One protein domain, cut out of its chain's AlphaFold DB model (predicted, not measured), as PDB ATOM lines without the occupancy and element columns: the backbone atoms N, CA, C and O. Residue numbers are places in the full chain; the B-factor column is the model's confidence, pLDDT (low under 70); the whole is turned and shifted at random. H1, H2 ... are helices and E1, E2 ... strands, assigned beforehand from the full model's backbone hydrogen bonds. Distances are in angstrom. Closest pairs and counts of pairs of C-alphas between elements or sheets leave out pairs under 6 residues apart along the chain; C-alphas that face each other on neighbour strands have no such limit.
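This is residues 158 to 191 and 193 to 296 of the 444 residues of an uncharacterized protein of Burkholderiales bacterium RIFOXYC12_FULL_65_23 (UniProt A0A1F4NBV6). A loop-rich body with little regular structure holds two small sheets, E1 E2 E3 and E4 E5 E6, apart along its length; H1 packs on the second, and residues 294 to 295 return to pair with E3. Of 138 printed residues, 42 are in named elements, mixed in class, ordered E1 E2 E3 H1 E4 E5 E6 H2. Both sheets are antiparallel; the whole is compact, radius of gyration of the C-alphas 15.5 A, spanning 52 by 33 by 26 A.

E1, residues 158 to 162, and E2, residues 184 to 189, form an antiparallel hairpin, with N 159 and O 188 2.8 A apart. E3, residues 195 to 197, is antiparallel to E2, with N 187 and O 196 2.9 A apart. E4, residues 250 to 256, E5, residues 265 to 269, and E6, residues 275 to 279, form two hairpins in a strongly twisted meander, each strand the antiparallel neighbour of the one before; N 251 and O 268, and N 269 and O 275, are 2.8 A apart. H1, residues 222 to 226, is on this sheet at a height of 7.7 A; its closest C-alphas to E4 are Thr 222 and Ala 253, 5.2 A. H2, residues 281 to 286, only grazes it with residues 281 to 284. In H1 and H2 every O i to N i+4 pair is within hydrogen-bond range.

E1 begins at C-alpha 158 (147.095, 143.840, 201.483); E2 measures 14.4 A and E4 15.5 A. H2 ends at C-alpha 286 (159.965, 173.184, 205.007).

C-alphas 177 and 260 are farthest apart, 52.9 A. Residue 192 is cut out, leaving 5.7 A between C-alphas 191 and 193. The links E1 to E2, E3 to H1 and H1 to E4 are long. pLDDT is under 70 at residues 248 and 281 to 288.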
ATOM      1  N   PHE A 158     147.976 142.696 201.367       92.06
ATOM      2  CA  PHE A 158     147.095 143.840 201.483       92.06
ATOM      3  C   PHE A 158     145.711 143.550 200.896       92.06
ATOM      4  O   PHE A 158     145.559 142.960 199.829       92.06
ATOM      5  N   THR A 159     144.668 144.009 201.586       91.81
ATOM      6  CA  THR A 159     143.284 144.028 201.091       91.81
ATOM      7  C   THR A 159     142.847 145.476 200.855       91.81
ATOM      8  O   THR A 159     142.938 146.311 201.757       91.81
ATOM      9  N   LYS A 160     142.318 145.786 199.667       95.50
ATOM     10  CA  LYS A 160     141.720 147.100 199.374       95.50
ATOM     11  C   LYS A 160     140.341 147.223 200.029       95.50
ATOM     12  O   LYS A 160     139.504 146.335 199.875       95.50
ATOM     13  N   ILE A 161     140.094 148.335 200.718       95.06
ATOM     14  CA  ILE A 161     138.852 148.612 201.453       95.06
ATOM     15  C   ILE A 161     138.200 149.903 200.941       95.06
ATOM     16  O   ILE A 161     138.836 150.954 200.803       95.06
ATOM     17  N   CYS A 162     136.908 149.817 200.657       95.94
ATOM     18  CA  CYS A 162     136.069 150.906 200.190       95.94
ATOM     19  C   CYS A 162     135.784 151.941 201.288       95.94
ATOM     20  O   CYS A 162     135.870 151.633 202.474       95.94
ATOM     21  N   SER A 163     135.376 153.160 200.920       94.81
ATOM     22  CA  SER A 163     135.006 154.228 201.867       94.81
ATOM     23  C   SER A 163     133.894 153.799 202.837       94.81
ATOM     24  O   SER A 163     133.869 154.244 203.985       94.81
ATOM     25  N   SER A 164     133.014 152.906 202.382       92.56
ATOM     26  CA  SER A 164     131.978 152.214 203.165       92.56
ATOM     27  C   SER A 164     132.500 151.265 204.244       92.56
ATOM     28  O   SER A 164     131.835 151.080 205.259       92.56
ATOM     29  N   GLY A 165     133.686 150.690 204.049       91.44
ATOM     30  CA  GLY A 165     134.233 149.603 204.863       91.44
ATOM     31  C   GLY A 165     134.124 148.219 204.224       91.44
ATOM     32  O   GLY A 165     134.735 147.282 204.734       91.44
ATOM     33  N   ASP A 166     133.428 148.095 203.093       88.94
ATOM     34  CA  ASP A 166     133.397 146.856 202.318       88.94
ATOM     35  C   ASP A 166     134.754 146.581 201.655       88.94
ATOM     36  O   ASP A 166     135.522 147.495 201.343       88.94
ATOM     37  N   VAL A 167     135.054 145.308 201.408       89.88
ATOM     38  CA  VAL A 167     136.223 144.910 200.612       89.88
ATOM     39  C   VAL A 167     135.967 145.242 199.140       89.88
ATOM     40  O   VAL A 167     134.866 145.023 198.635       89.88
ATOM     41  N   VAL A 168     136.982 145.756 198.440       89.81
ATOM     42  CA  VAL A 168     136.910 145.961 196.985       89.81
ATOM     43  C   VAL A 168     136.737 144.609 196.298       89.81
ATOM     44  O   VAL A 168     137.551 143.705 196.486       89.81
ATOM     45  N   PHE A 169     135.704 144.486 195.469       81.12
ATOM     46  CA  PHE A 169     135.412 143.277 194.705       81.12
ATOM     47  C   PHE A 169     135.425 143.597 193.209       81.12
ATOM     48  O   PHE A 169     134.875 144.618 192.788       81.12
ATOM     49  N   SER A 170     136.089 142.746 192.417       82.44
ATOM     50  CA  SER A 170     136.271 142.929 190.965       82.44
ATOM     51  C   SER A 170     136.680 144.364 190.589       82.44
ATOM     52  O   SER A 170     136.033 145.002 189.761       82.44
ATOM     53  N   ASP A 171     137.696 144.895 191.281       83.69
ATOM     54  CA  ASP A 171     138.249 146.248 191.103       83.69
ATOM     55  C   ASP A 171     137.260 147.414 191.284       83.69
ATOM     56  O   ASP A 171     137.508 148.534 190.836       83.69
ATOM     57  N   SER A 172     136.146 147.187 191.986       90.75
ATOM     58  CA  SER A 172     135.127 148.209 192.215       90.75
ATOM     59  C   SER A 172     134.558 148.180 193.632       90.75
ATOM     60  O   SER A 172     134.599 147.168 194.336       90.75
ATOM     61  N   CYS A 173     134.028 149.325 194.055       93.50
ATOM     62  CA  CYS A 173     133.321 149.467 195.319       93.50
ATOM     63  C   CYS A 173     131.808 149.482 195.073       93.50
ATOM     64  O   CYS A 173     131.348 150.291 194.264       93.50
ATOM     65  N   PRO A 174     131.017 148.642 195.767       89.31
ATOM     66  CA  PRO A 174     129.567 148.617 195.595       89.31
ATOM     67  C   PRO A 174     128.928 149.965 195.941       89.31
ATOM     68  O   PRO A 174     129.094 150.476 197.047       89.31
ATOM     69  N   ILE A 175     128.175 150.553 195.015       91.06
ATOM     70  CA  ILE A 175     127.458 151.805 195.277       91.06
ATOM     71  C   ILE A 175     126.146 151.477 195.990       91.06
ATOM     72  O   ILE A 175     125.361 150.655 195.523       91.06
ATOM     73  N   THR A 176     125.889 152.146 197.111       86.56
ATOM     74  CA  THR A 176     124.628 152.034 197.858       86.56
ATOM     75  C   THR A 176     124.052 153.427 198.113       86.56
ATOM     76  O   THR A 176     124.797 154.406 198.055       86.56
ATOM     77  N   PRO A 177     122.756 153.569 198.450       91.12
ATOM     78  CA  PRO A 177     122.206 154.867 198.850       91.12
ATOM     79  C   PRO A 177     122.947 155.510 200.034       91.12
ATOM     80  O   PRO A 177     123.037 156.731 200.106       91.12
ATOM     81  N   ALA A 178     123.505 154.694 200.939       86.19
ATOM     82  CA  ALA A 178     124.323 155.160 202.059       86.19
ATOM     83  C   ALA A 178     125.740 155.592 201.631       86.19
ATOM     84  O   ALA A 178     126.340 156.449 202.277       86.19
ATOM     85  N   PHE A 179     126.261 155.033 200.533       88.25
ATOM     86  CA  PHE A 179     127.583 155.336 199.981       88.25
ATOM     87  C   PHE A 179     127.507 155.583 198.463       88.25
ATOM     88  O   PHE A 179     127.936 154.742 197.669       88.25
ATOM     89  N   PRO A 180     126.970 156.740 198.029       87.75
ATOM     90  CA  PRO A 180     126.793 157.054 196.609       87.75
ATOM     91  C   PRO A 180     128.117 157.344 195.879       87.75
ATOM     92  O   PRO A 180     128.186 157.219 194.661       87.75
ATOM     93  N   GLN A 181     129.172 157.712 196.614       90.44
ATOM     94  CA  GLN A 181     130.540 157.917 196.113       90.44
ATOM     95  C   GLN A 181     131.509 156.894 196.729       90.44
ATOM     96  O   GLN A 181     132.597 157.244 197.180       90.44
ATOM     97  N   ASN A 182     131.086 155.628 196.822       93.44
ATOM     98  CA  ASN A 182     131.918 154.571 197.393       93.44
ATOM     99  C   ASN A 182     133.127 154.314 196.488       93.44
ATOM    100  O   ASN A 182     132.976 153.881 195.348       93.44
ATOM    101  N   VAL A 183     134.326 154.569 196.998       95.00
ATOM    102  CA  VAL A 183     135.580 154.350 196.272       95.00
ATOM    103  C   VAL A 183     136.572 153.634 197.171       95.00
ATOM    104  O   VAL A 183     136.427 153.613 198.389       95.00
ATOM    105  N   TRP A 184     137.607 153.039 196.589       95.75
ATOM    106  CA  TRP A 184     138.705 152.496 197.379       95.75
ATOM    107  C   TRP A 184     139.405 153.632 198.138       95.75
ATOM    108  O   TRP A 184     139.905 154.568 197.517       95.75
ATOM    109  N   SER A 185     139.435 153.566 199.470       96.12
ATOM    110  CA  SER A 185     139.980 154.642 200.314       96.12
ATOM    111  C   SER A 185     140.954 154.163 201.383       96.12
ATOM    112  O   SER A 185     141.704 154.982 201.914       96.12
ATOM    113  N   CYS A 186     140.977 152.864 201.688       97.38
ATOM    114  CA  CYS A 186     141.878 152.305 202.686       97.38
ATOM    115  C   CYS A 186     142.509 150.999 202.228       97.38
ATOM    116  O   CYS A 186     142.001 150.305 201.347       97.38
ATOM    117  N   THR A 187     143.596 150.648 202.891       96.62
ATOM    118  CA  THR A 187     144.323 149.404 202.684       96.62
ATOM    119  C   THR A 187     144.452 148.719 204.027       96.62
ATOM    120  O   THR A 187     145.013 149.282 204.963       96.62
ATOM    121  N   ARG A 188     143.896 147.515 204.144       93.62
ATOM    122  CA  ARG A 188     144.134 146.651 205.296       93.62
ATOM    123  C   ARG A 188     145.389 145.840 205.034       93.62
ATOM    124  O   ARG A 188     145.470 145.162 204.015       93.62
ATOM    125  N   ASP A 189     146.316 145.891 205.966       91.94
ATOM    126  CA  ASP A 189     147.446 144.983 206.038       91.94
ATOM    127  C   ASP A 189     147.016 143.730 206.802       91.94
ATOM    128  O   ASP A 189     146.657 143.794 207.978       91.94
ATOM    129  N   ASN A 190     146.975 142.596 206.102       83.75
ATOM    130  CA  ASN A 190     146.493 141.334 206.662       83.75
ATOM    131  C   ASN A 190     147.532 140.688 207.589       83.75
ATOM    132  O   ASN A 190     147.191 139.762 208.316       83.75
ATOM    133  N   VAL A 191     148.766 141.198 207.592       81.62
ATOM    134  CA  VAL A 191     149.885 140.706 208.402       81.62
ATOM    135  C   VAL A 191     149.904 141.427 209.738       81.62
ATOM    136  O   VAL A 191     149.910 140.805 210.794       81.62
ATOM    137  N   GLY A 193     147.427 143.512 210.794       84.62
ATOM    138  CA  GLY A 193     146.040 143.769 211.192       84.62
ATOM    139  C   GLY A 193     145.623 145.244 211.110       84.62
ATOM    140  O   GLY A 193     144.470 145.579 211.401       84.62
ATOM    141  N   LEU A 194     146.536 146.133 210.712       90.81
ATOM    142  CA  LEU A 194     146.301 147.571 210.632       90.81
ATOM    143  C   LEU A 194     145.493 147.948 209.393       90.81
ATOM    144  O   LEU A 194     145.605 147.343 208.326       90.81
ATOM    145  N   VAL A 195     144.704 149.015 209.517       95.62
ATOM    146  CA  VAL A 195     144.022 149.641 208.381       95.62
ATOM    147  C   VAL A 195     144.606 151.029 208.161       95.62
ATOM    148  O   VAL A 195     144.601 151.865 209.061       95.62
ATOM    149  N   TRP A 196     145.082 151.263 206.946       97.19
ATOM    150  CA  TRP A 196     145.785 152.463 206.513       97.19
ATOM    151  C   TRP A 196     144.923 153.298 205.571       97.19
ATOM    152  O   TRP A 196     144.203 152.746 204.738       97.19
ATOM    153  N   SER A 197     145.038 154.627 205.624       96.50
ATOM    154  CA  SER A 197     144.505 155.483 204.563       96.50
ATOM    155  C   SER A 197     145.282 155.233 203.266       96.50
ATOM    156  O   SER A 197     146.515 155.165 203.277       96.50
ATOM    157  N   ARG A 198     144.576 155.106 202.132       95.12
ATOM    158  CA  ARG A 198     145.195 154.931 200.802       95.12
ATOM    159  C   ARG A 198     146.045 156.135 200.421       95.12
ATOM    160  O   ARG A 198     147.133 155.972 199.862       95.12
ATOM    161  N   ASP A 199     145.569 157.327 200.760       92.88
ATOM    162  CA  ASP A 199     146.213 158.590 200.420       92.88
ATOM    163  C   ASP A 199     147.018 159.140 201.606       92.88
ATOM    164  O   ASP A 199     146.735 158.840 202.772       92.88
ATOM    165  N   SER A 200     148.060 159.910 201.291       91.62
ATOM    166  CA  SER A 200     148.810 160.694 202.269       91.62
ATOM    167  C   SER A 200     148.218 162.095 202.420       91.62
ATOM    168  O   SER A 200     147.552 162.611 201.523       91.62
ATOM    169  N   HIS A 201     148.476 162.726 203.562       90.62
ATOM    170  CA  HIS A 201     147.927 164.030 203.917       90.62
ATOM    171  C   HIS A 201     149.030 164.990 204.365       90.62
ATOM    172  O   HIS A 201     150.127 164.563 204.735       90.62
ATOM    173  N   ALA A 202     148.743 166.293 204.331       88.00
ATOM    174  CA  ALA A 202     149.614 167.303 204.929       88.00
ATOM    175  C   ALA A 202     149.868 166.984 206.411       88.00
ATOM    176  O   ALA A 202     149.015 166.402 207.079       88.00
ATOM    177  N   SER A 203     151.051 167.326 206.915       84.56
ATOM    178  CA  SER A 203     151.493 166.961 208.267       84.56
ATOM    179  C   SER A 203     150.626 167.535 209.394       84.56
ATOM    180  O   SER A 203     150.608 166.975 210.490       84.56
ATOM    181  N   ASP A 204     149.906 168.618 209.119       84.62
ATOM    182  CA  ASP A 204     148.972 169.318 210.002       84.62
ATOM    183  C   ASP A 204     147.501 168.931 209.774       84.62
ATOM    184  O   ASP A 204     146.609 169.444 210.454       84.62
ATOM    185  N   ALA A 205     147.222 168.021 208.835       89.12
ATOM    186  CA  ALA A 205     145.869 167.552 208.589       89.12
ATOM    187  C   ALA A 205     145.279 166.898 209.849       89.12
ATOM    188  O   ALA A 205     145.976 166.271 210.648       89.12
ATOM    189  N   SER A 206     143.963 167.014 210.013       93.50
ATOM    190  CA  SER A 206     143.239 166.297 211.064       93.50
ATOM    191  C   SER A 206     142.940 164.861 210.635       93.50
ATOM    192  O   SER A 206     142.670 164.599 209.460       93.50
ATOM    193  N   ALA A 207     142.952 163.936 211.595       95.81
ATOM    194  CA  ALA A 207     142.546 162.557 211.352       95.81
ATOM    195  C   ALA A 207     141.049 162.483 210.992       95.81
ATOM    196  O   ALA A 207     140.243 163.223 211.566       95.81
ATOM    197  N   PRO A 208     140.643 161.593 210.070       95.81
ATOM    198  CA  PRO A 208     139.234 161.413 209.744       95.81
ATOM    199  C   PRO A 208     138.467 160.806 210.928       95.81
ATOM    200  O   PRO A 208     138.920 159.852 211.558       95.81
ATOM    201  N   ALA A 209     137.267 161.322 211.207       95.75
ATOM    202  CA  ALA A 209     136.420 160.790 212.280       95.75
ATOM    203  C   ALA A 209     135.874 159.385 211.952       95.75
ATOM    204  O   ALA A 209     135.841 158.509 212.816       95.75
ATOM    205  N   LEU A 210     135.477 159.173 210.693       93.56
ATOM    206  CA  LEU A 210     135.007 157.905 210.145       93.56
ATOM    207  C   LEU A 210     135.533 157.769 208.714       93.56
ATOM    208  O   LEU A 210     135.323 158.656 207.889       93.56
ATOM    209  N   LEU A 211     136.195 156.656 208.421       94.75
ATOM    210  CA  LEU A 211     136.657 156.308 207.079       94.75
ATOM    211  C   LEU A 211     136.718 154.784 206.968       94.75
ATOM    212  O   LEU A 211     137.179 154.124 207.897       94.75
ATOM    213  N   CYS A 212     136.237 154.223 205.856       95.25
ATOM    214  CA  CYS A 212     136.237 152.776 205.609       95.25
ATOM    215  C   CYS A 212     135.546 151.969 206.718       95.25
ATOM    216  O   CYS A 212     136.037 150.923 207.140       95.25
ATOM    217  N   GLY A 213     134.440 152.500 207.251       90.31
ATOM    218  CA  GLY A 213     133.707 151.883 208.360       90.31
ATOM    219  C   GLY A 213     134.487 151.813 209.682       90.31
ATOM    220  O   GLY A 213     134.082 151.094 210.595       90.31
ATOM    221  N   LYS A 214     135.613 152.531 209.804       92.19
ATOM    222  CA  LYS A 214     136.466 152.556 210.998       92.19
ATOM    223  C   LYS A 214     136.565 153.956 211.589       92.19
ATOM    224  O   LYS A 214     136.611 154.956 210.870       92.19
ATOM    225  N   THR A 215     136.648 154.000 212.910       94.69
ATOM    226  CA  THR A 215     136.916 155.192 213.720       94.69
ATOM    227  C   THR A 215     138.289 155.062 214.390       94.69
ATOM    228  O   THR A 215     139.013 154.093 214.151       94.69
ATOM    229  N   GLY A 216     138.677 156.039 215.215       94.62
ATOM    230  CA  GLY A 216     139.922 155.962 215.991       94.62
ATOM    231  C   GLY A 216     141.189 156.141 215.154       94.62
ATOM    232  O   GLY A 216     142.238 155.607 215.505       94.62
ATOM    233  N   TRP A 217     141.089 156.865 214.037       96.88
ATOM    234  CA  TRP A 217     142.228 157.158 213.178       96.88
ATOM    235  C   TRP A 217     143.265 158.013 213.907       96.88
ATOM    236  O   TRP A 217     142.936 159.015 214.542       96.88
ATOM    237  N   ARG A 218     144.532 157.619 213.796       95.88
ATOM    238  CA  ARG A 218     145.671 158.261 214.455       95.88
ATOM    239  C   ARG A 218     146.904 158.259 213.561       95.88
ATOM    240  O   ARG A 218     146.938 157.597 212.522       95.88
ATOM    241  N   ARG A 219     147.923 159.011 213.980       93.00
ATOM    242  CA  ARG A 219     149.253 158.905 213.378       93.00
ATOM    243  C   ARG A 219     149.886 157.550 213.744       93.00
ATOM    244  O   ARG A 219     149.693 157.090 214.875       93.00
ATOM    245  N   PRO A 220     150.613 156.929 212.808       94.44
ATOM    246  CA  PRO A 220     151.323 155.675 213.027       94.44
ATOM    247  C   PRO A 220     152.564 155.888 213.896       94.44
ATOM    248  O   PRO A 220     153.104 156.992 213.944       94.44
ATOM    249  N   THR A 221     153.033 154.843 214.568       93.94
ATOM    250  CA  THR A 221     154.385 154.767 215.132       93.94
ATOM    251  C   THR A 221     155.417 154.569 214.017       93.94
ATOM    252  O   THR A 221     155.081 154.318 212.854       93.94
ATOM    253  N   THR A 222     156.697 154.685 214.360       94.25
ATOM    254  CA  THR A 222     157.815 154.436 213.449       94.25
ATOM    255  C   THR A 222     157.804 152.989 212.959       94.25
ATOM    256  O   THR A 222     157.932 152.767 211.758       94.25
ATOM    257  N   HIS A 223     157.571 152.010 213.842       92.94
ATOM    258  CA  HIS A 223     157.476 150.598 213.445       92.94
ATOM    259  C   HIS A 223     156.282 150.337 212.529       92.94
ATOM    260  O   HIS A 223     156.412 149.643 211.521       92.94
ATOM    261  N   GLU A 224     155.133 150.951 212.821       94.31
ATOM    262  CA  GLU A 224     153.963 150.852 211.953       94.31
ATOM    263  C   GLU A 224     154.284 151.400 210.559       94.31
ATOM    264  O   GLU A 224     154.010 150.728 209.568       94.31
ATOM    265  N   LEU A 225     154.918 152.572 210.440       94.38
ATOM    266  CA  LEU A 225     155.321 153.104 209.131       94.38
ATOM    267  C   LEU A 225     156.306 152.192 208.401       94.38
ATOM    268  O   LEU A 225     156.152 151.977 207.200       94.38
ATOM    269  N   LEU A 226     157.298 151.654 209.110       94.50
ATOM    270  CA  LEU A 226     158.290 150.745 208.538       94.50
ATOM    271  C   LEU A 226     157.658 149.447 208.018       94.50
ATOM    272  O   LEU A 226     158.143 148.904 207.029       94.50
ATOM    273  N   SER A 227     156.538 149.005 208.600       92.56
ATOM    274  CA  SER A 227     155.834 147.783 208.186       92.56
ATOM    275  C   SER A 227     155.202 147.831 206.791       92.56
ATOM    276  O   SER A 227     154.838 146.786 206.262       92.56
ATOM    277  N   ILE A 228     155.067 149.014 206.182       93.31
ATOM    278  CA  ILE A 228     154.559 149.179 204.806       93.31
ATOM    279  C   ILE A 228     155.644 149.661 203.828       93.31
ATOM    280  O   ILE A 228     155.349 149.969 202.669       93.31
ATOM    281  N   VAL A 229     156.896 149.768 204.285       94.06
ATOM    282  CA  VAL A 229     158.029 150.152 203.439       94.06
ATOM    283  C   VAL A 229     158.446 148.960 202.587       94.06
ATOM    284  O   VAL A 229     158.948 147.964 203.097       94.06
ATOM    285  N   HIS A 230     158.359 149.110 201.268       92.94
ATOM    286  CA  HIS A 230     158.951 148.168 200.323       92.94
ATOM    287  C   HIS A 230     160.413 148.560 200.042       92.94
ATOM    288  O   HIS A 230     160.724 149.199 199.034       92.94
ATOM    289  N   ALA A 231     161.322 148.168 200.937       92.38
ATOM    290  CA  ALA A 231     162.738 148.550 200.905       92.38
ATOM    291  C   ALA A 231     163.528 147.913 199.748       92.38
ATOM    292  O   ALA A 231     164.604 148.388 199.406       92.38
ATOM    293  N   GLY A 232     163.003 146.865 199.106       90.38
ATOM    294  CA  GLY A 232     163.600 146.287 197.896       90.38
ATOM    295  C   GLY A 232     163.274 147.000 196.583       90.38
ATOM    296  O   GLY A 232     163.670 146.518 195.523       90.38
ATOM    297  N   LYS A 233     162.562 148.130 196.615       89.56
ATOM    298  CA  LYS A 233     162.238 148.893 195.408       89.56
ATOM    299  C   LYS A 233     163.444 149.748 194.976       89.56
ATOM    300  O   LYS A 233     163.801 150.676 195.689       89.56
ATOM    301  N   PRO A 234     164.064 149.512 193.803       85.81
ATOM    302  CA  PRO A 234     165.324 150.171 193.431       85.81
ATOM    303  C   PRO A 234     165.161 151.631 192.980       85.81
ATOM    304  O   PRO A 234     166.149 152.325 192.758       85.81
ATOM    305  N   SER A 235     163.929 152.107 192.776       87.56
ATOM    306  CA  SER A 235     163.659 153.494 192.385       87.56
ATOM    307  C   SER A 235     162.249 153.940 192.779       87.56
ATOM    308  O   SER A 235     161.334 153.126 192.941       87.56
ATOM    309  N   GLY A 236     162.070 155.256 192.895       87.06
ATOM    310  CA  GLY A 236     160.811 155.865 193.321       87.06
ATOM    311  C   GLY A 236     160.521 155.658 194.809       87.06
ATOM    312  O   GLY A 236     161.380 155.254 195.583       87.06
ATOM    313  N   THR A 237     159.289 155.957 195.217       89.94
ATOM    314  CA  THR A 237     158.843 155.788 196.606       89.94
ATOM    315  C   THR A 237     158.746 154.307 196.966       89.94
ATOM    316  O   THR A 237     158.026 153.566 196.286       89.94
ATOM    317  N   ALA A 238     159.405 153.911 198.056       92.19
ATOM    318  CA  ALA A 238     159.461 152.569 198.637       92.19
ATOM    319  C   ALA A 238     158.137 152.124 199.270       92.19
ATOM    320  O   ALA A 238     158.043 151.865 200.465       92.19
ATOM    321  N   ILE A 239     157.085 152.075 198.462       92.00
ATOM    322  CA  ILE A 239     155.749 151.628 198.839       92.00
ATOM    323  C   ILE A 239     155.132 150.846 197.681       92.00
ATOM    324  O   ILE A 239     155.464 151.087 196.508       92.00
ATOM    325  N   ASP A 240     154.230 149.926 198.011       92.19
ATOM    326  CA  ASP A 240     153.414 149.218 197.030       92.19
ATOM    327  C   ASP A 240     152.349 150.168 196.456       92.19
ATOM    328  O   ASP A 240     151.400 150.576 197.129       92.19
ATOM    329  N   THR A 241     152.530 150.573 195.199       92.06
ATOM    330  CA  THR A 241     151.672 151.574 194.554       92.06
ATOM    331  C   THR A 241     150.330 151.019 194.094       92.06
ATOM    332  O   THR A 241     149.435 151.800 193.776       92.06
ATOM    333  N   ASP A 242     150.158 149.697 194.111       91.75
ATOM    334  CA  ASP A 242     148.862 149.075 193.844       91.75
ATOM    335  C   ASP A 242     147.926 149.211 195.047       91.75
ATOM    336  O   ASP A 242     146.707 149.095 194.891       91.75
ATOM    337  N   TYR A 243     148.485 149.499 196.231       93.94
ATOM    338  CA  TYR A 243     147.777 149.596 197.508       93.94
ATOM    339  C   TYR A 243     147.903 150.956 198.201       93.94
ATOM    340  O   TYR A 243     147.191 151.234 199.166       93.94
ATOM    341  N   PHE A 244     148.764 151.838 197.714       94.06
ATOM    342  CA  PHE A 244     148.936 153.167 198.281       94.06
ATOM    343  C   PHE A 244     149.184 154.188 197.178       94.06
ATOM    344  O   PHE A 244     149.884 153.919 196.205       94.06
ATOM    345  N   SER A 245     148.660 155.405 197.338       90.19
ATOM    346  CA  SER A 245     148.965 156.482 196.396       90.19
ATOM    347  C   SER A 245     150.460 156.832 196.442       90.19
ATOM    348  O   SER A 245     150.989 157.138 197.519       90.19
ATOM    349  N   ALA A 246     151.124 156.848 195.286       70.50
ATOM    350  CA  ALA A 246     152.540 157.192 195.174       70.50
ATOM    351  C   ALA A 246     152.783 158.692 195.424       70.50
ATOM    352  O   ALA A 246     152.251 159.527 194.697       70.50
ATOM    353  N   GLN A 247     153.612 159.026 196.420       70.62
ATOM    354  CA  GLN A 247     154.171 160.367 196.646       70.62
ATOM    355  C   GLN A 247     155.553 160.240 197.321       70.62
ATOM    356  O   GLN A 247     155.694 159.428 198.239       70.62
ATOM    357  N   PRO A 248     156.587 161.006 196.917       65.69
ATOM    358  CA  PRO A 248     157.862 161.042 197.626       65.69
ATOM    359  C   PRO A 248     157.702 161.879 198.899       65.69
ATOM    360  O   PRO A 248     157.746 163.111 198.870       65.69
ATOM    361  N   SER A 249     157.462 161.206 200.020       80.69
ATOM    362  CA  SER A 249     157.267 161.868 201.304       80.69
ATOM    363  C   SER A 249     157.992 161.169 202.435       80.69
ATOM    364  O   SER A 249     158.035 159.940 202.514       80.69
ATOM    365  N   VAL A 250     158.477 162.000 203.348       89.69
ATOM    366  CA  VAL A 250     158.823 161.590 204.702       89.69
ATOM    367  C   VAL A 250     157.527 161.539 205.503       89.69
ATOM    368  O   VAL A 250     156.792 162.527 205.552       89.69
ATOM    369  N   PHE A 251     157.205 160.400 206.102       91.25
ATOM    370  CA  PHE A 251     156.015 160.268 206.937       91.25
ATOM    371  C   PHE A 251     156.353 160.502 208.401       91.25
ATOM    372  O   PHE A 251     157.290 159.906 208.927       91.25
ATOM    373  N   LEU A 252     155.585 161.375 209.050       91.44
ATOM    374  CA  LEU A 252     155.744 161.664 210.470       91.44
ATOM    375  C   LEU A 252     155.124 160.549 211.307       91.44
ATOM    376  O   LEU A 252     153.942 160.231 211.140       91.44
ATOM    377  N   ALA A 253     155.912 160.016 212.236       92.38
ATOM    378  CA  ALA A 253     155.428 159.092 213.246       92.38
ATOM    379  C   ALA A 253     154.887 159.841 214.475       92.38
ATOM    380  O   ALA A 253     155.106 161.041 214.666       92.38
ATOM    381  N   THR A 254     154.155 159.122 215.320       90.94
ATOM    382  CA  THR A 254     153.651 159.633 216.597       90.94
ATOM    383  C   THR A 254     154.691 159.582 217.714       90.94
ATOM    384  O   THR A 254     154.494 160.240 218.734       90.94
ATOM    385  N   ASP A 255     155.757 158.798 217.545       88.94
ATOM    386  CA  ASP A 255     156.817 158.661 218.536       88.94
ATOM    387  C   ASP A 255     157.602 159.967 218.689       88.94
ATOM    388  O   ASP A 255     157.881 160.684 217.720       88.94
ATOM    389  N   SER A 256     158.020 160.254 219.918       86.69
ATOM    390  CA  SER A 256     158.945 161.351 220.201       86.69
ATOM    391  C   SER A 256     160.377 160.922 219.900       86.69
ATOM    392  O   SER A 256     160.789 159.825 220.274       86.69
ATOM    393  N   TYR A 257     161.159 161.799 219.271       90.31
ATOM    394  CA  TYR A 257     162.587 161.558 219.089       90.31
ATOM    395  C   TYR A 257     163.355 161.980 220.345       90.31
ATOM    396  O   TYR A 257     163.220 163.114 220.806       90.31
ATOM    397  N   VAL A 258     164.146 161.077 220.924       89.44
ATOM    398  CA  VAL A 258     164.664 161.233 222.296       89.44
ATOM    399  C   VAL A 258     166.145 161.629 222.394       89.44
ATOM    400  O   VAL A 258     166.751 161.473 223.451       89.44
ATOM    401  N   ASP A 259     166.752 162.249 221.380       87.94
ATOM    402  CA  ASP A 259     168.162 162.699 221.451       87.94
ATOM    403  C   ASP A 259     168.434 163.850 222.445       87.94
ATOM    404  O   ASP A 259     169.583 164.154 222.750       87.94
ATOM    405  N   GLY A 260     167.388 164.458 223.012       84.31
ATOM    406  CA  GLY A 260     167.486 165.609 223.917       84.31
ATOM    407  C   GLY A 260     167.398 166.963 223.210       84.31
ATOM    408  O   GLY A 260     167.337 167.993 223.881       84.31
ATOM    409  N   THR A 261     167.326 166.978 221.879       85.12
ATOM    410  CA  THR A 261     167.050 168.179 221.093       85.12
ATOM    411  C   THR A 261     165.554 168.470 221.116       85.12
ATOM    412  O   THR A 261     164.737 167.670 220.659       85.12
ATOM    413  N   ALA A 262     165.176 169.647 221.616       82.88
ATOM    414  CA  ALA A 262     163.777 170.047 221.673       82.88
ATOM    415  C   ALA A 262     163.146 170.116 220.273       82.88
ATOM    416  O   ALA A 262     163.718 170.660 219.326       82.88
ATOM    417  N   GLY A 263     161.930 169.588 220.168       79.31
ATOM    418  CA  GLY A 263     161.094 169.695 218.983       79.31
ATOM    419  C   GLY A 263     161.280 168.590 217.950       79.31
ATOM    420  O   GLY A 263     160.396 168.461 217.121       79.31
ATOM    421  N   LYS A 264     162.339 167.769 217.972       85.94
ATOM    422  CA  LYS A 264     162.486 166.697 216.973       85.94
ATOM    423  C   LYS A 264     161.359 165.659 217.054       85.94
ATOM    424  O   LYS A 264     160.926 165.268 218.136       85.94
ATOM    425  N   VAL A 265     160.926 165.194 215.886       87.06
ATOM    426  CA  VAL A 265     159.949 164.112 215.711       87.06
ATOM    427  C   VAL A 265     160.552 163.017 214.842       87.06
ATOM    428  O   VAL A 265     161.474 163.279 214.070       87.06
ATOM    429  N   TRP A 266     160.034 161.798 214.950       92.19
ATOM    430  CA  TRP A 266     160.423 160.718 214.049       92.19
ATOM    431  C   TRP A 266     159.847 160.934 212.645       92.19
ATOM    432  O   TRP A 266     158.656 161.217 212.481       92.19
ATOM    433  N   GLY A 267     160.700 160.777 211.633       91.81
ATOM    434  CA  GLY A 267     160.309 160.748 210.227       91.81
ATOM    435  C   GLY A 267     160.824 159.488 209.541       91.81
ATOM    436  O   GLY A 267     161.992 159.150 209.704       91.81
ATOM    437  N   VAL A 268     159.969 158.822 208.762       94.19
ATOM    438  CA  VAL A 268     160.337 157.679 207.910       94.19
ATOM    439  C   VAL A 268     160.369 158.129 206.454       94.19
ATOM    440  O   VAL A 268     159.344 158.534 205.901       94.19
ATOM    441  N   ASP A 269     161.539 158.079 205.829       92.69
ATOM    442  CA  ASP A 269     161.773 158.532 204.462       92.69
ATOM    443  C   ASP A 269     161.564 157.398 203.450       92.69
ATOM    444  O   ASP A 269     162.437 156.560 203.227       92.69
ATOM    445  N   PHE A 270     160.408 157.394 202.784       92.62
ATOM    446  CA  PHE A 270     160.098 156.410 201.745       92.62
ATOM    447  C   PHE A 270     160.840 156.680 200.424       92.62
ATOM    448  O   PHE A 270     160.853 155.815 199.552       92.62
ATOM    449  N   GLY A 271     161.440 157.860 200.243       90.31
ATOM    450  CA  GLY A 271     162.365 158.134 199.140       90.31
ATOM    451  C   GLY A 271     163.751 157.525 199.376       90.31
ATOM    452  O   GLY A 271     164.430 157.169 198.420       90.31
ATOM    453  N   ASN A 272     164.127 157.340 200.643       91.38
ATOM    454  CA  ASN A 272     165.343 156.653 201.078       91.38
ATOM    455  C   ASN A 272     165.028 155.268 201.668       91.38
ATOM    456  O   ASN A 272     165.540 154.888 202.719       91.38
ATOM    457  N   LEU A 273     164.124 154.536 201.009       92.88
ATOM    458  CA  LEU A 273     163.805 153.133 201.299       92.88
ATOM    459  C   LEU A 273     163.434 152.828 202.765       92.88
ATOM    460  O   LEU A 273     163.668 151.728 203.261       92.88
ATOM    461  N   GLY A 274     162.838 153.803 203.453       93.81
ATOM    462  CA  GLY A 274     162.409 153.707 204.845       93.81
ATOM    463  C   GLY A 274     163.503 153.981 205.865       93.81
ATOM    464  O   GLY A 274     163.415 153.465 206.975       93.81
ATOM    465  N   ALA A 275     164.530 154.764 205.527       94.94
ATOM    466  CA  ALA A 275     165.412 155.315 206.550       94.94
ATOM    467  C   ALA A 275     164.581 156.129 207.554       94.94
ATOM    468  O   ALA A 275     163.735 156.930 207.148       94.94
ATOM    469  N   ALA A 276     164.802 155.917 208.849       95.06
ATOM    470  CA  ALA A 276     164.057 156.596 209.898       95.06
ATOM    471  C   ALA A 276     165.006 157.224 210.911       95.06
ATOM    472  O   ALA A 276     165.921 156.563 211.406       95.06
ATOM    473  N   SER A 277     164.773 158.504 211.200       93.44
ATOM    474  CA  SER A 277     165.568 159.291 212.142       93.44
ATOM    475  C   SER A 277     164.815 160.519 212.653       93.44
ATOM    476  O   SER A 277     163.689 160.823 212.236       93.44
ATOM    477  N   GLY A 278     165.437 161.231 213.592       90.50
ATOM    478  CA  GLY A 278     164.908 162.464 214.161       90.50
ATOM    479  C   GLY A 278     165.026 163.661 213.224       90.50
ATOM    480  O   GLY A 278     166.126 164.148 212.955       90.50
ATOM    481  N   ILE A 279     163.885 164.221 212.828       84.88
ATOM    482  CA  ILE A 279     163.792 165.420 211.990       84.88
ATOM    483  C   ILE A 279     163.233 166.604 212.784       84.88
ATOM    484  O   ILE A 279     162.384 166.450 213.663       84.88
ATOM    485  N   THR A 280     163.708 167.817 212.500       75.56
ATOM    486  CA  THR A 280     163.179 169.024 213.153       75.56
ATOM    487  C   THR A 280     161.875 169.467 212.480       75.56
ATOM    488  O   THR A 280     161.798 169.460 211.255       75.56
ATOM    489  N   PRO A 281     160.852 169.925 213.224       59.72
ATOM    490  CA  PRO A 281     159.588 170.378 212.655       59.72
ATOM    491  C   PRO A 281     159.732 171.580 211.734       59.72
ATOM    492  O   PRO A 281     158.957 171.702 210.805       59.72
ATOM    493  N   ALA A 282     160.729 172.446 211.939       56.88
ATOM    494  CA  ALA A 282     161.025 173.528 210.998       56.88
ATOM    495  C   ALA A 282     161.556 172.987 209.657       56.88
ATOM    496  O   ALA A 282     161.182 173.500 208.608       56.88
ATOM    497  N   ALA A 283     162.349 171.908 209.673       51.47
ATOM    498  CA  ALA A 283     162.702 171.170 208.464       51.47
ATOM    499  C   ALA A 283     161.515 170.351 207.924       51.47
ATOM    500  O   ALA A 283     161.376 170.240 206.718       51.47
ATOM    501  N   ALA A 284     160.615 169.844 208.774       51.69
ATOM    502  CA  ALA A 284     159.412 169.104 208.371       51.69
ATOM    503  C   ALA A 284     158.288 170.005 207.818       51.69
ATOM    504  O   ALA A 284     157.512 169.564 206.981       51.69
ATOM    505  N   ALA A 285     158.214 171.263 208.255       49.12
ATOM    506  CA  ALA A 285     157.348 172.309 207.713       49.12
ATOM    507  C   ALA A 285     157.943 172.932 206.436       49.12
ATOM    508  O   ALA A 285     157.212 173.522 205.645       49.12
ATOM    509  N   ALA A 286     159.255 172.773 206.219       49.66
ATOM    510  CA  ALA A 286     159.965 173.184 205.007       49.66
ATOM    511  C   ALA A 286     160.191 172.037 203.992       49.66
ATOM    512  O   ALA A 286     160.575 172.305 202.856       49.66
ATOM    513  N   ALA A 287     159.939 170.778 204.370       53.59
ATOM    514  CA  ALA A 287     160.103 169.582 203.543       53.59
ATOM    515  C   ALA A 287     158.751 168.910 203.263       53.59
ATOM    516  O   ALA A 287     157.739 169.195 203.893       53.59
ATOM    517  N   SER A 288     158.726 167.984 202.310       68.38
ATOM    518  CA  SER A 288     157.579 167.182 201.860       68.38
ATOM    519  C   SER A 288     157.005 166.218 202.919       68.38
ATOM    520  O   SER A 288     156.523 165.139 202.570       68.38
ATOM    521  N   ALA A 289     157.048 166.572 204.208       81.25
ATOM    522  CA  ALA A 289     156.541 165.741 205.282       81.25
ATOM    523  C   ALA A 289     155.021 165.559 205.166       81.25
ATOM    524  O   ALA A 289     154.258 166.483 204.851       81.25
ATOM    525  N   ARG A 290     154.579 164.329 205.403       89.12
ATOM    526  CA  ARG A 290     153.183 163.907 205.305       89.12
ATOM    527  C   ARG A 290     152.807 163.064 206.511       89.12
ATOM    528  O   ARG A 290     153.659 162.576 207.247       89.12
ATOM    529  N   VAL A 291     151.513 162.852 206.685       91.12
ATOM    530  CA  VAL A 291     150.978 161.802 207.555       91.12
ATOM    531  C   VAL A 291     150.165 160.831 206.713       91.12
ATOM    532  O   VAL A 291     149.580 161.201 205.693       91.12
ATOM    533  N   ARG A 292     150.142 159.571 207.132       94.06
ATOM    534  CA  ARG A 292     149.239 158.549 206.609       94.06
ATOM    535  C   ARG A 292     148.481 158.006 207.798       94.06
ATOM    536  O   ARG A 292     149.105 157.529 208.738       94.06
ATOM    537  N   TRP A 293     147.166 158.162 207.796       96.31
ATOM    538  CA  TRP A 293     146.371 157.790 208.954       96.31
ATOM    539  C   TRP A 293     146.288 156.281 209.064       96.31
ATOM    540  O   TRP A 293     146.211 155.585 208.049       96.31
ATOM    541  N   ILE A 294     146.257 155.794 210.299       97.06
ATOM    542  CA  ILE A 294     146.012 154.388 210.592       97.06
ATOM    543  C   ILE A 294     144.969 154.206 211.680       97.06
ATOM    544  O   ILE A 294     144.728 155.106 212.484       97.06
ATOM    545  N   THR A 295     144.381 153.021 211.732       95.38
ATOM    546  CA  THR A 295     143.507 152.572 212.815       95.38
ATOM    547  C   THR A 295     143.680 151.071 213.047       95.38
ATOM    548  O   THR A 295     144.169 150.342 212.181       95.38
ATOM    549  N   GLY A 296     143.265 150.611 214.226       87.44
ATOM    550  CA  GLY A 296     143.443 149.242 214.691       87.44
ATOM    551  C   GLY A 296     144.596 149.080 215.680       87.44
ATOM    552  O   GLY A 296     145.302 150.031 216.033       87.44
TER     553      GLY A 296